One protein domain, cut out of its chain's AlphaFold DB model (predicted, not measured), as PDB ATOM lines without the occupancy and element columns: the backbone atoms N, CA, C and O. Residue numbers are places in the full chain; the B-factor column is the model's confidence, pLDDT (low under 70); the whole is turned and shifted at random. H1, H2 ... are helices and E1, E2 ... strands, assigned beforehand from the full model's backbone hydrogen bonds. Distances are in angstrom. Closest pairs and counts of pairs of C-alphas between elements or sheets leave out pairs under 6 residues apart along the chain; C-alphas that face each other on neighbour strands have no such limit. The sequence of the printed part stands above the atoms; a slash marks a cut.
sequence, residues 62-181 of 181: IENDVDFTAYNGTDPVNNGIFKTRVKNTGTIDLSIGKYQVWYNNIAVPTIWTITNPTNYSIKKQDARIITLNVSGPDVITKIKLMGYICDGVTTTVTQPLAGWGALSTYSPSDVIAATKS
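Overview. This is residues 62 to 181 of the 181 residues of the protein "Pilin_N domain-containing protein" of uncultured archaeon (UniProt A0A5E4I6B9). Two twisted sheets lie face to face as a sandwich with crossed strands: E7 E6 E3 E4 E8 make the larger sheet and E1 E2 E5 the smaller. The short helix H1 lies beside the strands of the larger sheet, and a long stretch without a named element, residues 159 to 177, joins E7 to E8, the two edges of that sheet. The printed part has 120 residues with eight named strands and one named helix, in the order E1 E2 E3 E4 H1 E5 E6 E7 E8; both sheets are antiparallel and the class is mostly strand. The whole is compact and rounded, with a radius of gyration of the C-alphas of 13.4 A and spans of 39 by 29 by 27 A.

Along the chain. E1, residues 62 to 72, begins with C-alpha 62 at (193.871, 260.106, 151.406), bends by 76 degrees at residue 67 and is 23.5 A long. E2, residues 81 to 88, is 22.2 A long. E3, residues 94 to 103, is 26.9 A long and bends by 53 degrees at residue 97. E4 is residues 110 to 114, and H1 is residues 117 to 120. E5, residues 127 to 133, is 19.7 A long; E6, residues 140 to 147, is 20.8 A long. E7 is residues 154 to 158. E8, residues 178 to 180, ends with C-alpha 180 at (182.702, 244.886, 164.088).

Arrangement. The larger sheet runs E7 E6 E3 E4 E8 and is strongly twisted, but only just, its C-alphas lying up to 4.1 A off the best plane. Within hydrogen-bond range are N 157 and O 143 of the hairpin E6 and E7, 2.8 A; N 100 and O 144 of E3 and E6, 2.8 A; N 112 and O 99 of the hairpin E3 and E4, 2.9 A; and N 179 and O 113 of E8 and E4, 2.8 A. H1 stands at this sheet's level, at a height of 1.4 A; it is too short for an O i to N i+4 pair, and its one O i to N i+3 pair is within range. The sheet E1 E2 E5 faces the larger one at 11.0 A centre to centre, the strands at 43 degrees. In it, N 63 and O 87 of the hairpin E1 and E2 are 2.8 A apart, and N 84 and O 130 of E2 and E5 are 2.9 A apart. The closest C-alphas of E1 and E7 are those of Glu 63 and Thr 155, 5.8 A.

Size, cuts and confidence. The C-alphas farthest apart, those of Pro 76 and Thr 91, are 40.9 A apart. The printed part has no cut, and E7 to E8 is the long link. Mean pLDDT of the printed part is 86.0; it is under 70 at residues 73 to 78, 137, 160 to 166 and 168 to 169.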
ATOM      1  N   ILE A  62     195.175 259.672 150.908       95.00
ATOM      2  CA  ILE A  62     193.871 260.106 151.406       95.00
ATOM      3  C   ILE A  62     194.044 261.153 152.491       95.00
ATOM      4  O   ILE A  62     194.853 261.003 153.403       95.00
ATOM      5  N   GLU A  63     193.230 262.189 152.408       94.06
ATOM      6  CA  GLU A  63     193.179 263.278 153.365       94.06
ATOM      7  C   GLU A  63     191.769 263.380 153.937       94.06
ATOM      8  O   GLU A  63     190.772 263.118 153.254       94.06
ATOM      9  N   ASN A  64     191.684 263.730 155.215       91.81
ATOM     10  CA  ASN A  64     190.409 264.010 155.844       91.81
ATOM     11  C   ASN A  64     190.094 265.501 155.759       91.81
ATOM     12  O   ASN A  64     190.932 266.330 156.100       91.81
ATOM     13  N   ASP A  65     188.876 265.827 155.350       88.75
ATOM     14  CA  ASP A  65     188.369 267.186 155.418       88.75
ATOM     15  C   ASP A  65     187.642 267.407 156.747       88.75
ATOM     16  O   ASP A  65     186.507 266.958 156.957       88.75
ATOM     17  N   VAL A  66     188.338 268.082 157.654       80.94
ATOM     18  CA  VAL A  66     187.881 268.301 159.026       80.94
ATOM     19  C   VAL A  66     186.625 269.171 159.099       80.94
ATOM     20  O   VAL A  66     185.820 268.957 160.002       80.94
ATOM     21  N   ASP A  67     186.383 270.050 158.122       83.00
ATOM     22  CA  ASP A  67     185.233 270.972 158.114       83.00
ATOM     23  C   ASP A  67     183.900 270.248 157.869       83.00
ATOM     24  O   ASP A  67     182.829 270.736 158.223       83.00
ATOM     25  N   PHE A  68     183.957 269.057 157.268       84.62
ATOM     26  CA  PHE A  68     182.797 268.196 157.009       84.62
ATOM     27  C   PHE A  68     182.649 267.083 158.046       84.62
ATOM     28  O   PHE A  68     181.819 266.183 157.879       84.62
ATOM     29  N   THR A  69     183.478 267.107 159.088       87.94
ATOM     30  CA  THR A  69     183.471 266.080 160.117       87.94
ATOM     31  C   THR A  69     182.396 266.375 161.150       87.94
ATOM     32  O   THR A  69     182.352 267.445 161.747       87.94
ATOM     33  N   ALA A  70     181.518 265.405 161.369       86.44
ATOM     34  CA  ALA A  70     180.415 265.502 162.306       86.44
ATOM     35  C   ALA A  70     180.220 264.164 163.019       86.44
ATOM     36  O   ALA A  70     180.398 263.092 162.435       86.44
ATOM     37  N   TYR A  71     179.840 264.224 164.289       84.50
ATOM     38  CA  TYR A  71     179.604 263.049 165.119       84.50
ATOM     39  C   TYR A  71     178.371 263.263 165.984       84.50
ATOM     40  O   TYR A  71     178.164 264.351 166.518       84.50
ATOM     41  N   ASN A  72     177.571 262.213 166.139       76.69
ATOM     42  CA  ASN A  72     176.412 262.212 167.014       76.69
ATOM     43  C   ASN A  72     176.629 261.187 168.126       76.69
ATOM     44  O   ASN A  72     176.524 259.983 167.899       76.69
ATOM     45  N   GLY A  73     176.978 261.680 169.314       67.25
ATOM     46  CA  GLY A  73     177.162 260.868 170.521       67.25
ATOM     47  C   GLY A  73     176.067 261.056 171.569       67.25
ATOM     48  O   GLY A  73     176.178 260.507 172.659       67.25
ATOM     49  N   THR A  74     175.057 261.883 171.286       62.44
ATOM     50  CA  THR A  74     174.061 262.344 172.270       62.44
ATOM     51  C   THR A  74     172.616 262.034 171.877       62.44
ATOM     52  O   THR A  74     171.741 262.088 172.737       62.44
ATOM     53  N   ASP A  75     172.345 261.685 170.618       58.66
ATOM     54  CA  ASP A  75     171.015 261.296 170.142       58.66
ATOM     55  C   ASP A  75     170.716 259.812 170.443       58.66
ATOM     56  O   ASP A  75     171.471 258.946 170.004       58.66
ATOM     57  N   PRO A  76     169.612 259.479 171.135       55.81
ATOM     58  CA  PRO A  76     169.246 258.096 171.449       55.81
ATOM     59  C   PRO A  76     168.916 257.221 170.225       55.81
ATOM     60  O   PRO A  76     168.971 255.998 170.342       55.81
ATOM     61  N   VAL A  77     168.583 257.801 169.066       55.41
ATOM     62  CA  VAL A  77     168.255 257.058 167.829       55.41
ATOM     63  C   VAL A  77     169.489 256.855 166.946       55.41
ATOM     64  O   VAL A  77     169.619 255.835 166.274       55.41
ATOM     65  N   ASN A  78     170.416 257.811 166.985       60.19
ATOM     66  CA  ASN A  78     171.534 257.925 166.049       60.19
ATOM     67  C   ASN A  78     172.904 257.933 166.748       60.19
ATOM     68  O   ASN A  78     173.886 258.454 166.209       60.19
ATOM     69  N   ASN A  79     172.957 257.399 167.968       73.62
ATOM     70  CA  ASN A  79     174.179 257.348 168.752       73.62
ATOM     71  C   ASN A  79     175.256 256.550 168.009       73.62
ATOM     72  O   ASN A  79     175.016 255.434 167.541       73.62
ATOM     73  N   GLY A  80     176.460 257.108 167.930       81.75
ATOM     74  CA  GLY A  80     177.585 256.433 167.308       81.75
ATOM     75  C   GLY A  80     177.618 256.578 165.793       81.75
ATOM     76  O   GLY A  80     178.130 255.686 165.129       81.75
ATOM     77  N   ILE A  81     177.090 257.660 165.219       87.94
ATOM     78  CA  ILE A  81     177.258 257.938 163.787       87.94
ATOM     79  C   ILE A  81     178.332 258.992 163.582       87.94
ATOM     80  O   ILE A  81     178.290 260.073 164.168       87.94
ATOM     81  N   PHE A  82     179.286 258.670 162.716       89.50
ATOM     82  CA  PHE A  82     180.369 259.551 162.308       89.50
ATOM     83  C   PHE A  82     180.269 259.830 160.818       89.50
ATOM     84  O   PHE A  82     180.209 258.908 160.011       89.50
ATOM     85  N   LYS A  83     180.283 261.102 160.440       90.69
ATOM     86  CA  LYS A  83     180.264 261.546 159.050       90.69
ATOM     87  C   LYS A  83     181.494 262.383 158.783       90.69
ATOM     88  O   LYS A  83     181.857 263.226 159.595       90.69
ATOM     89  N   THR A  84     182.127 262.167 157.643       91.81
ATOM     90  CA  THR A  84     183.244 263.001 157.211       91.81
ATOM     91  C   THR A  84     183.397 262.992 155.697       91.81
ATOM     92  O   THR A  84     182.826 262.140 155.013       91.81
ATOM     93  N   ARG A  85     184.179 263.927 155.155       92.81
ATOM     94  CA  ARG A  85     184.584 263.925 153.749       92.81
ATOM     95  C   ARG A  85     186.036 263.474 153.645       92.81
ATOM     96  O   ARG A  85     186.921 264.030 154.287       92.81
ATOM     97  N   VAL A  86     186.278 262.463 152.820       95.06
ATOM     98  CA  VAL A  86     187.615 261.945 152.523       95.06
ATOM     99  C   VAL A  86     187.980 262.337 151.103       95.06
ATOM    100  O   VAL A  86     187.223 262.061 150.173       95.06
ATOM    101  N   LYS A  87     189.130 262.986 150.941       96.00
ATOM    102  CA  LYS A  87     189.691 263.382 149.649       96.00
ATOM    103  C   LYS A  87     190.779 262.399 149.257       96.00
ATOM    104  O   LYS A  87     191.640 262.091 150.073       96.00
ATOM    105  N   ASN A  88     190.757 261.927 148.023       96.25
ATOM    106  CA  ASN A  88     191.865 261.193 147.435       96.25
ATOM    107  C   ASN A  88     192.737 262.176 146.650       96.25
ATOM    108  O   ASN A  88     192.420 262.521 145.515       96.25
ATOM    109  N   THR A  89     193.828 262.637 147.255       96.44
ATOM    110  CA  THR A  89     194.786 263.549 146.605       96.44
ATOM    111  C   THR A  89     195.892 262.795 145.859       96.44
ATOM    112  O   THR A  89     196.777 263.413 145.266       96.44
ATOM    113  N   GLY A  90     195.833 261.458 145.851       94.81
ATOM    114  CA  GLY A  90     196.714 260.595 145.075       94.81
ATOM    115  C   GLY A  90     196.371 260.548 143.583       94.81
ATOM    116  O   GLY A  90     195.480 261.242 143.080       94.81
ATOM    117  N   THR A  91     197.092 259.701 142.849       95.19
ATOM    118  CA  THR A  91     196.935 259.553 141.385       95.19
ATOM    119  C   THR A  91     196.215 258.270 140.965       95.19
ATOM    120  O   THR A  91     195.911 258.098 139.783       95.19
ATOM    121  N   ILE A  92     195.887 257.402 141.925       95.19
ATOM    122  CA  ILE A  92     195.139 256.156 141.715       95.19
ATOM    123  C   ILE A  92     193.769 256.233 142.378       95.19
ATOM    124  O   ILE A  92     193.584 256.977 143.338       95.19
ATOM    125  N   ASP A  93     192.821 255.430 141.905       95.06
ATOM    126  CA  ASP A  93     191.548 255.242 142.596       95.06
ATOM    127  C   ASP A  93     191.765 254.443 143.887       95.06
ATOM    128  O   ASP A  93     192.521 253.471 143.916       95.06
ATOM    129  N   LEU A  94     191.082 254.839 144.957       95.25
ATOM    130  CA  LEU A  94     191.182 254.195 146.264       95.25
ATOM    131  C   LEU A  94     189.804 253.778 146.757       95.25
ATOM    132  O   LEU A  94     188.782 254.226 146.256       95.25
ATOM    133  N   SER A  95     189.752 252.890 147.739       94.94
ATOM    134  CA  SER A  95     188.518 252.506 148.430       94.94
ATOM    135  C   SER A  95     188.842 252.315 149.898       94.94
ATOM    136  O   SER A  95     189.915 251.801 150.210       94.94
ATOM    137  N   ILE A  96     187.942 252.707 150.797       94.75
ATOM    138  CA  ILE A  96     188.114 252.458 152.232       94.75
ATOM    139  C   ILE A  96     187.645 251.036 152.528       94.75
ATOM    140  O   ILE A  96     186.549 250.652 152.129       94.75
ATOM    141  N   GLY A  97     188.484 250.248 153.198       94.56
ATOM    142  CA  GLY A  97     188.169 248.859 153.548       94.56
ATOM    143  C   GLY A  97     187.889 248.649 155.020       94.56
ATOM    144  O   GLY A  97     187.091 247.786 155.385       94.56
ATOM    145  N   LYS A  98     188.563 249.420 155.870       95.44
ATOM    146  CA  LYS A  98     188.508 249.257 157.319       95.44
ATOM    147  C   LYS A  98     188.561 250.614 157.992       95.44
ATOM    148  O   LYS A  98     189.132 251.569 157.459       95.44
ATOM    149  N   TYR A  99     188.012 250.674 159.193       95.56
ATOM    150  CA  TYR A  99     188.241 251.789 160.093       95.56
ATOM    151  C   TYR A  99     188.457 251.300 161.518       95.56
ATOM    152  O   TYR A  99     187.971 250.248 161.932       95.56
ATOM    153  N   GLN A 100     189.245 252.066 162.255       95.19
ATOM    154  CA  GLN A 100     189.605 251.802 163.638       95.19
ATOM    155  C   GLN A 100     189.074 252.939 164.495       95.19
ATOM    156  O   GLN A 100     189.278 254.104 164.153       95.19
ATOM    157  N   VAL A 101     188.408 252.604 165.593       92.62
ATOM    158  CA  VAL A 101     187.809 253.571 166.516       92.62
ATOM    159  C   VAL A 101     188.423 253.378 167.892       92.62
ATOM    160  O   VAL A 101     188.409 252.271 168.429       92.62
ATOM    161  N   TRP A 102     188.952 254.451 168.462       91.88
ATOM    162  CA  TRP A 102     189.416 254.488 169.843       91.88
ATOM    163  C   TRP A 102     188.390 255.211 170.704       91.88
ATOM    164  O   TRP A 102     187.900 256.282 170.334       91.88
ATOM    165  N   TYR A 103     188.115 254.628 171.866       87.94
ATOM    166  CA  TYR A 103     187.224 255.176 172.879       87.94
ATOM    167  C   TYR A 103     188.020 255.488 174.144       87.94
ATOM    168  O   TYR A 103     188.957 254.754 174.463       87.94
ATOM    169  N   ASN A 104     187.671 256.567 174.850       83.81
ATOM    170  CA  ASN A 104     188.256 256.957 176.145       83.81
ATOM    171  C   ASN A 104     189.800 256.919 176.208       83.81
ATOM    172  O   ASN A 104     190.375 256.632 177.256       83.81
ATOM    173  N   ASN A 105     190.491 257.182 175.092       78.44
ATOM    174  CA  ASN A 105     191.957 257.086 174.987       78.44
ATOM    175  C   ASN A 105     192.551 255.711 175.360       78.44
ATOM    176  O   ASN A 105     193.732 255.615 175.692       78.44
ATOM    177  N   ILE A 106     191.765 254.635 175.273       85.62
ATOM    178  CA  ILE A 106     192.267 253.261 175.395       85.62
ATOM    179  C   ILE A 106     193.279 253.012 174.269       85.62
ATOM    180  O   ILE A 106     193.109 253.522 173.171       85.62
ATOM    181  N   ALA A 107     194.341 252.234 174.504       87.12
ATOM    182  CA  ALA A 107     195.383 252.005 173.492       87.12
ATOM    183  C   ALA A 107     194.903 251.151 172.298       87.12
ATOM    184  O   ALA A 107     195.364 251.322 171.166       87.12
ATOM    185  N   VAL A 108     193.969 250.232 172.551       90.94
ATOM    186  CA  VAL A 108     193.478 249.257 171.572       90.94
ATOM    187  C   VAL A 108     192.221 249.791 170.876       90.94
ATOM    188  O   VAL A 108     191.232 250.067 171.558       90.94
ATOM    189  N   PRO A 109     192.219 249.932 169.538       93.69
ATOM    190  CA  PRO A 109     191.019 250.312 168.810       93.69
ATOM    191  C   PRO A 109     190.041 249.147 168.669       93.69
ATOM    192  O   PRO A 109     190.437 247.993 168.524       93.69
ATOM    193  N   THR A 110     188.759 249.477 168.564       92.94
ATOM    194  CA  THR A 110     187.776 248.598 167.925       92.94
ATOM    195  C   THR A 110     187.949 248.667 166.412       92.94
ATOM    196  O   THR A 110     188.033 249.763 165.850       92.94
ATOM    197  N   ILE A 111     187.972 247.515 165.748       94.56
ATOM    198  CA  ILE A 111     188.158 247.427 164.299       94.56
ATOM    199  C   ILE A 111     186.816 247.130 163.634       94.56
ATOM    200  O   ILE A 111     186.046 246.283 164.082       94.56
ATOM    201  N   TRP A 112     186.550 247.836 162.543       95.62
ATOM    202  CA  TRP A 112     185.383 247.632 161.701       95.62
ATOM    203  C   TRP A 112     185.817 247.387 160.263       95.62
ATOM    204  O   TRP A 112     186.681 248.092 159.730       95.62
ATOM    205  N   THR A 113     185.200 246.398 159.627       96.12
ATOM    206  CA  THR A 113     185.473 246.016 158.237       96.12
ATOM    207  C   THR A 113     184.259 246.314 157.372       96.12
ATOM    208  O   THR A 113     183.165 245.842 157.668       96.12
ATOM    209  N   ILE A 114     184.441 247.079 156.296       95.31
ATOM    210  CA  ILE A 114     183.359 247.493 155.399       95.31
ATOM    211  C   ILE A 114     182.887 246.309 154.547       95.31
ATOM    212  O   ILE A 114     183.680 245.635 153.888       95.31
ATOM    213  N   THR A 115     181.575 246.083 154.525       92.81
ATOM    214  CA  THR A 115     180.910 245.107 153.661       92.81
ATOM    215  C   THR A 115     180.749 245.738 152.273       92.81
ATOM    216  O   THR A 115     179.911 246.613 152.081       92.81
ATOM    217  N   ASN A 116     181.560 245.316 151.297       92.75
ATOM    218  CA  ASN A 116     181.636 245.855 149.920       92.75
ATOM    219  C   ASN A 116     182.376 247.202 149.777       92.75
ATOM    220  O   ASN A 116     181.791 248.209 149.371       92.75
ATOM    221  N   PRO A 117     183.692 247.233 150.044       91.06
ATOM    222  CA  PRO A 117     184.491 248.459 150.000       91.06
ATOM    223  C   PRO A 117     184.573 249.106 148.609       91.06
ATOM    224  O   PRO A 117     184.697 250.322 148.504       91.06
ATOM    225  N   THR A 118     184.442 248.328 147.534       90.88
ATOM    226  CA  THR A 118     184.477 248.815 146.142       90.88
ATOM    227  C   THR A 118     183.333 249.780 145.808       90.88
ATOM    228  O   THR A 118     183.520 250.710 145.019       90.88
ATOM    229  N   ASN A 119     182.178 249.635 146.468       90.81
ATOM    230  CA  ASN A 119     181.049 250.565 146.341       90.81
ATOM    231  C   ASN A 119     181.387 251.958 146.886       90.81
ATOM    232  O   ASN A 119     180.758 252.947 146.502       90.81
ATOM    233  N   TYR A 120     182.408 252.038 147.742       89.44
ATOM    234  CA  TYR A 120     182.900 253.245 148.397       89.44
ATOM    235  C   TYR A 120     184.238 253.709 147.817       89.44
ATOM    236  O   TYR A 120     185.048 254.321 148.515       89.44
ATOM    237  N   SER A 121     184.462 253.436 146.527       93.19
ATOM    238  CA  SER A 121     185.619 253.970 145.815       93.19
ATOM    239  C   SER A 121     185.602 255.501 145.762       93.19
ATOM    240  O   SER A 121     184.552 256.139 145.627       93.19
ATOM    241  N   ILE A 122     186.791 256.075 145.912       95.31
ATOM    242  CA  ILE A 122     187.113 257.493 145.832       95.31
ATOM    243  C   ILE A 122     188.051 257.626 144.641       95.31
ATOM    244  O   ILE A 122     189.191 257.145 144.672       95.31
ATOM    245  N   LYS A 123     187.547 258.233 143.567       96.44
ATOM    246  CA  LYS A 123     188.327 258.439 142.350       96.44
ATOM    247  C   LYS A 123     189.545 259.306 142.642       96.44
ATOM    248  O   LYS A 123     189.549 260.086 143.594       96.44
ATOM    249  N   LYS A 124     190.608 259.123 141.863       95.62
ATOM    250  CA  LYS A 124     191.789 259.994 141.946       95.62
ATOM    251  C   LYS A 124     191.375 261.467 141.847       95.62
ATOM    252  O   LYS A 124     190.540 261.808 141.011       95.62
ATOM    253  N   GLN A 125     191.984 262.323 142.666       95.25
ATOM    254  CA  GLN A 125     191.698 263.765 142.724       95.25
ATOM    255  C   GLN A 125     190.231 264.114 143.041       95.25
ATOM    256  O   GLN A 125     189.774 265.208 142.722       95.25
ATOM    257  N   ASP A 126     189.491 263.198 143.672       96.88
ATOM    258  CA  ASP A 126     188.082 263.381 144.024       96.88
ATOM    259  C   ASP A 126     187.857 263.250 145.537       96.88
ATOM    260  O   ASP A 126     188.732 262.817 146.296       96.88
ATOM    261  N   ALA A 127     186.673 263.639 145.997       95.12
ATOM    262  CA  ALA A 127     186.271 263.593 147.388       95.12
ATOM    263  C   ALA A 127     184.952 262.847 147.556       95.12
ATOM    264  O   ALA A 127     184.017 263.001 146.775       95.12
ATOM    265  N   ARG A 128     184.833 262.090 148.644       93.94
ATOM    266  CA  ARG A 128     183.605 261.373 148.971       93.94
ATOM    267  C   ARG A 128     183.215 261.563 150.422       93.94
ATOM    268  O   ARG A 128     184.058 261.536 151.315       93.94
ATOM    269  N   ILE A 129     181.919 261.746 150.648       92.19
ATOM    270  CA  ILE A 129     181.345 261.744 151.989       92.19
ATOM    271  C   ILE A 129     181.156 260.294 152.427       92.19
ATOM    272  O   ILE A 129     180.634 259.467 151.679       92.19
ATOM    273  N   ILE A 130     181.598 260.006 153.640       92.50
ATOM    274  CA  ILE A 130     181.553 258.696 154.268       92.50
ATOM    275  C   ILE A 130     180.794 258.858 155.577       92.50
ATOM    276  O   ILE A 130     181.148 259.708 156.395       92.50
ATOM    277  N   THR A 131     179.771 258.029 155.770       92.50
ATOM    278  CA  THR A 131     179.020 257.945 157.022       92.50
ATOM    279  C   THR A 131     179.222 256.555 157.606       92.50
ATOM    280  O   THR A 131     178.961 255.554 156.948       92.50
ATOM    281  N   LEU A 132     179.732 256.480 158.828       92.44
ATOM    282  CA  LEU A 132     180.144 255.252 159.493       92.44
ATOM    283  C   LEU A 132     179.344 255.046 160.770       92.44
ATOM    284  O   LEU A 132     179.077 255.996 161.508       92.44
ATOM    285  N   ASN A 133     179.049 253.781 161.058       90.81
ATOM    286  CA  ASN A 133     178.620 253.371 162.383       90.81
ATOM    287  C   ASN A 133     179.854 253.122 163.259       90.81
ATOM    288  O   ASN A 133     180.646 252.212 163.035       90.81
ATOM    289  N   VAL A 134     180.015 253.962 164.260       88.94
ATOM    290  CA  VAL A 134     181.071 253.947 165.267       88.94
ATOM    291  C   VAL A 134     180.460 253.799 166.664       88.94
ATOM    292  O   VAL A 134     180.996 254.312 167.641       88.94
ATOM    293  N   SER A 135     179.311 253.127 166.762       85.31
ATOM    294  CA  SER A 135     178.654 252.857 168.039       85.31
ATOM    295  C   SER A 135     179.569 252.077 168.985       85.31
ATOM    296  O   SER A 135     180.213 251.075 168.640       85.31
ATOM    297  N   GLY A 136     179.622 252.567 170.217       76.38
ATOM    298  CA  GLY A 136     180.469 252.044 171.268       76.38
ATOM    299  C   GLY A 136     179.962 252.460 172.645       76.38
ATOM    300  O   GLY A 136     179.031 253.256 172.745       76.38
ATOM    301  N   PRO A 137     180.555 251.894 173.705       66.94
ATOM    302  CA  PRO A 137     180.124 252.137 175.079       66.94
ATOM    303  C   PRO A 137     180.428 253.559 175.574       66.94
ATOM    304  O   PRO A 137     179.928 253.952 176.620       66.94
ATOM    305  N   ASP A 138     181.256 254.308 174.848       74.81
ATOM    306  CA  ASP A 138     182.053 255.398 175.395       74.81
ATOM    307  C   ASP A 138     182.314 256.512 174.367       74.81
ATOM    308  O   ASP A 138     181.962 256.403 173.190       74.81
ATOM    309  N   VAL A 139     182.964 257.596 174.801       80.25
ATOM    310  CA  VAL A 139     183.285 258.749 173.949       80.25
ATOM    311  C   VAL A 139     184.402 258.395 172.969       80.25
ATOM    312  O   VAL A 139     185.470 257.916 173.355       80.25
ATOM    313  N   ILE A 140     184.169 258.670 171.686       85.50
ATOM    314  CA  ILE A 140     185.161 258.478 170.626       85.50
ATOM    315  C   ILE A 140     186.245 259.541 170.729       85.50
ATOM    316  O   ILE A 140     185.954 260.733 170.676       85.50
ATOM    317  N   THR A 141     187.502 259.110 170.768       86.38
ATOM    318  CA  THR A 141     188.653 260.021 170.805       86.38
ATOM    319  C   THR A 141     189.410 260.065 169.486       86.38
ATOM    320  O   THR A 141     190.017 261.081 169.149       86.38
ATOM    321  N   LYS A 142     189.372 258.982 168.705       89.56
ATOM    322  CA  LYS A 142     190.085 258.887 167.429       89.56
ATOM    323  C   LYS A 142     189.407 257.901 166.491       89.56
ATOM    324  O   LYS A 142     188.992 256.824 166.909       89.56
ATOM    325  N   ILE A 143     189.368 258.242 165.209       91.88
ATOM    326  CA  ILE A 143     188.962 257.365 164.116       91.88
ATOM    327  C   ILE A 143     190.089 257.347 163.089       91.88
ATOM    328  O   ILE A 143     190.583 258.393 162.683       91.88
ATOM    329  N   LYS A 144     190.506 256.164 162.651       94.62
ATOM    330  CA  LYS A 144     191.464 255.989 161.555       94.62
ATOM    331  C   LYS A 144     190.784 255.244 160.424       94.62
ATOM    332  O   LYS A 144     190.271 254.151 160.637       94.62
ATOM    333  N   LEU A 145     190.804 255.820 159.230       94.94
ATOM    334  CA  LEU A 145     190.303 255.208 158.004       94.94
ATOM    335  C   LEU A 145     191.470 254.566 157.258       94.94
ATOM    336  O   LEU A 145     192.553 255.151 157.190       94.94
ATOM    337  N   MET A 146     191.252 253.375 156.708       94.88
ATOM    338  CA  MET A 146     192.282 252.596 156.020       94.88
ATOM    339  C   MET A 146     191.797 252.153 154.641       94.88
ATOM    340  O   MET A 146     190.651 251.711 154.484       94.88
ATOM    341  N   GLY A 147     192.677 252.252 153.644       93.88
ATOM    342  CA  GLY A 147     192.420 251.726 152.308       93.88
ATOM    343  C   GLY A 147     192.161 250.215 152.321       93.88
ATOM    344  O   GLY A 147     192.672 249.502 153.173       93.88
ATOM    345  N   TYR A 148     191.345 249.723 151.388       92.38
ATOM    346  CA  TYR A 148     190.976 248.307 151.293       92.38
ATOM    347  C   TYR A 148     192.123 247.425 150.798       92.38
ATOM    348  O   TYR A 148     192.522 246.488 151.479       92.38
ATOM    349  N   ILE A 149     192.656 247.742 149.618       90.00
ATOM    350  CA  ILE A 149     193.845 247.085 149.051       90.00
ATOM    351  C   ILE A 149     195.112 247.774 149.580       90.00
ATOM    352  O   ILE A 149     196.125 247.139 149.873       90.00
ATOM    353  N   CYS A 150     195.021 249.091 149.770       91.75
ATOM    354  CA  CYS A 150     196.099 249.948 150.238       91.75
ATOM    355  C   CYS A 150     196.012 250.192 151.750       91.75
ATOM    356  O   CYS A 150     195.792 251.324 152.174       91.75
ATOM    357  N   ASP A 151     196.205 249.152 152.569       87.31
ATOM    358  CA  ASP A 151     196.132 249.251 154.043       87.31
ATOM    359  C   ASP A 151     197.101 250.313 154.630       87.31
ATOM    360  O   ASP A 151     196.864 250.844 155.715       87.31
ATOM    361  N   GLY A 152     198.194 250.637 153.922       89.19
ATOM    362  CA  GLY A 152     199.151 251.683 154.311       89.19
ATOM    363  C   GLY A 152     198.668 253.116 154.052       89.19
ATOM    364  O   GLY A 152     199.150 254.051 154.692       89.19
ATOM    365  N   VAL A 153     197.687 253.297 153.164       93.62
ATOM    366  CA  VAL A 153     197.084 254.600 152.871       93.62
ATOM    367  C   VAL A 153     195.986 254.842 153.894       93.62
ATOM    368  O   VAL A 153     194.929 254.208 153.872       93.62
ATOM    369  N   THR A 154     196.268 255.732 154.844       95.56
ATOM    370  CA  THR A 154     195.396 255.957 155.998       95.56
ATOM    371  C   THR A 154     195.233 257.436 156.283       95.56
ATOM    372  O   THR A 154     196.155 258.217 156.068       95.56
ATOM    373  N   THR A 155     194.074 257.806 156.814       94.38
ATOM    374  CA  THR A 155     193.843 259.131 157.391       94.38
ATOM    375  C   THR A 155     193.277 258.974 158.791       94.38
ATOM    376  O   THR A 155     192.610 257.984 159.097       94.38
ATOM    377  N   THR A 156     193.602 259.912 159.670       92.44
ATOM    378  CA  THR A 156     193.206 259.876 161.075       92.44
ATOM    379  C   THR A 156     192.471 261.152 161.431       92.44
ATOM    380  O   THR A 156     192.909 262.245 161.092       92.44
ATOM    381  N   VAL A 157     191.389 260.988 162.178       89.38
ATOM    382  CA  VAL A 157     190.581 262.049 162.757       89.38
ATOM    383  C   VAL A 157     190.621 261.878 164.270       89.38
ATOM    384  O   VAL A 157     190.138 260.878 164.792       89.38
ATOM    385  N   THR A 158     191.229 262.817 164.983       87.00
ATOM    386  CA  THR A 158     191.283 262.852 166.455       87.00
ATOM    387  C   THR A 158     190.370 263.947 166.992       87.00
ATOM    388  O   THR A 158     190.338 265.044 166.436       87.00
ATOM    389  N   GLN A 159     189.659 263.685 168.089       76.81
ATOM    390  CA  GLN A 159     189.069 264.753 168.901       76.81
ATOM    391  C   GLN A 159     190.181 265.587 169.575       76.81
ATOM    392  O   GLN A 159     191.223 265.012 169.902       76.81
ATOM    393  N   PRO A 160     189.981 266.896 169.857       58.81
ATOM    394  CA  PRO A 160     188.822 267.741 169.573       58.81
ATOM    395  C   PRO A 160     189.230 268.941 168.696       58.81
ATOM    396  O   PRO A 160     189.834 269.897 169.175       58.81
ATOM    397  N   LEU A 161     188.884 268.944 167.412       50.66
ATOM    398  CA  LEU A 161     188.815 270.223 166.705       50.66
ATOM    399  C   LEU A 161     187.459 270.832 167.044       50.66
ATOM    400  O   LEU A 161     186.456 270.121 167.036       50.66
ATOM    401  N   ALA A 162     187.432 272.128 167.346       49.62
ATOM    402  CA  ALA A 162     186.252 272.946 167.650       49.62
ATOM    403  C   ALA A 162     185.175 272.984 166.528       49.62
ATOM    404  O   ALA A 162     184.391 273.922 166.449       49.62
ATOM    405  N   GLY A 163     185.146 271.978 165.654       50.47
ATOM    406  CA  GLY A 163     184.353 271.870 164.442       50.47
ATOM    407  C   GLY A 163     183.876 270.450 164.133       50.47
ATOM    408  O   GLY A 163     183.507 270.209 162.991       50.47
ATOM    409  N   TRP A 164     183.833 269.513 165.098       68.12
ATOM    410  CA  TRP A 164     182.899 268.390 164.937       68.12
ATOM    411  C   TRP A 164     181.494 268.982 164.958       68.12
ATOM    412  O   TRP A 164     180.953 269.294 166.019       68.12
ATOM    413  N   GLY A 165     180.943 269.213 163.770       67.31
ATOM    414  CA  GLY A 165     179.600 269.744 163.634       67.31
ATOM    415  C   GLY A 165     178.600 268.806 164.302       67.31
ATOM    416  O   GLY A 165     178.785 267.584 164.324       67.31
ATOM    417  N   ALA A 166     177.512 269.367 164.826       68.12
ATOM    418  CA  ALA A 166     176.348 268.552 165.132       68.12
ATOM    419  C   ALA A 166     175.830 267.951 163.816       68.12
ATOM    420  O   ALA A 166     175.648 268.666 162.826       68.12
ATOM    421  N   LEU A 167     175.608 266.637 163.786       71.50
ATOM    422  CA  LEU A 167     174.967 265.980 162.649       71.50
ATOM    423  C   LEU A 167     173.538 266.525 162.511       71.50
ATOM    424  O   LEU A 167     172.665 266.166 163.293       71.50
ATOM    425  N   SER A 168     173.300 267.408 161.539       63.16
ATOM    426  CA  SER A 168     172.006 268.085 161.392       63.16
ATOM    427  C   SER A 168     170.944 267.238 160.689       63.16
ATOM    428  O   SER A 168     169.766 267.518 160.855       63.16
ATOM    429  N   THR A 169     171.334 266.212 159.925       67.31
ATOM    430  CA  THR A 169     170.479 265.154 159.346       67.31
ATOM    431  C   THR A 169     171.365 264.129 158.611       67.31
ATOM    432  O   THR A 169     172.370 264.492 157.991       67.31
ATOM    433  N   TYR A 170     171.012 262.842 158.655       75.31
ATOM    434  CA  TYR A 170     171.568 261.819 157.759       75.31
ATOM    435  C   TYR A 170     170.492 260.783 157.420       75.31
ATOM    436  O   TYR A 170     169.569 260.574 158.208       75.31
ATOM    437  N   SER A 171     170.601 260.143 156.253       79.25
ATOM    438  CA  SER A 171     169.758 258.992 155.934       79.25
ATOM    439  C   SER A 171     170.437 257.712 156.429       79.25
ATOM    440  O   SER A 171     171.625 257.525 156.160       79.25
ATOM    441  N   PRO A 172     169.725 256.781 157.091       78.88
ATOM    442  CA  PRO A 172     170.278 255.473 157.449       78.88
ATOM    443  C   PRO A 172     170.860 254.705 156.253       78.88
ATOM    444  O   PRO A 172     171.805 253.941 156.424       78.88
ATOM    445  N   SER A 173     170.350 254.947 155.039       82.50
ATOM    446  CA  SER A 173     170.891 254.381 153.795       82.50
ATOM    447  C   SER A 173     172.308 254.852 153.457       82.50
ATOM    448  O   SER A 173     172.989 254.200 152.672       82.50
ATOM    449  N   ASP A 174     172.744 255.982 154.016       85.00
ATOM    450  CA  ASP A 174     174.067 256.557 153.760       85.00
ATOM    451  C   ASP A 174     175.140 255.932 154.657       85.00
ATOM    452  O   ASP A 174     176.335 256.131 154.425       85.00
ATOM    453  N   VAL A 175     174.720 255.207 155.702       89.56
ATOM    454  CA  VAL A 175     175.627 254.535 156.626       89.56
ATOM    455  C   VAL A 175     176.224 253.325 155.930       89.56
ATOM    456  O   VAL A 175     175.531 252.396 155.517       89.56
ATOM    457  N   ILE A 176     177.546 253.328 155.831       92.62
ATOM    458  CA  ILE A 176     178.289 252.231 155.243       92.62
ATOM    459  C   ILE A 176     178.120 250.988 156.112       92.62
ATOM    460  O   ILE A 176     178.456 250.990 157.298       92.62
ATOM    461  N   ALA A 177     177.640 249.912 155.493       92.25
ATOM    462  CA  ALA A 177     177.583 248.605 156.123       92.25
ATOM    463  C   ALA A 177     178.997 248.144 156.507       92.25
ATOM    464  O   ALA A 177     179.895 248.078 155.663       92.25
ATOM    465  N   ALA A 178     179.193 247.825 157.784       93.06
ATOM    466  CA  ALA A 178     180.453 247.329 158.307       93.06
ATOM    467  C   ALA A 178     180.223 246.342 159.453       93.06
ATOM    468  O   ALA A 178     179.271 246.469 160.224       93.06
ATOM    469  N   THR A 179     181.133 245.383 159.583       93.50
ATOM    470  CA  THR A 179     181.123 244.376 160.644       93.50
ATOM    471  C   THR A 179     182.196 244.705 161.670       93.50
ATOM    472  O   THR A 179     183.357 244.924 161.312       93.50
ATOM    473  N   LYS A 180     181.802 244.726 162.943       90.69
ATOM    474  CA  LYS A 180     182.702 244.886 164.088       90.69
ATOM    475  C   LYS A 180     183.437 243.570 164.360       90.69
ATOM    476  O   LYS A 180     182.787 242.528 164.440       90.69
ATOM    477  N   SER A 181     184.760 243.633 164.492       85.50
ATOM    478  CA  SER A 181     185.641 242.510 164.860       85.50
ATOM    479  C   SER A 181     186.296 242.734 166.211       85.50
ATOM    480  O   SER A 181     186.703 243.896 166.451       85.50
TER     481      SER A 181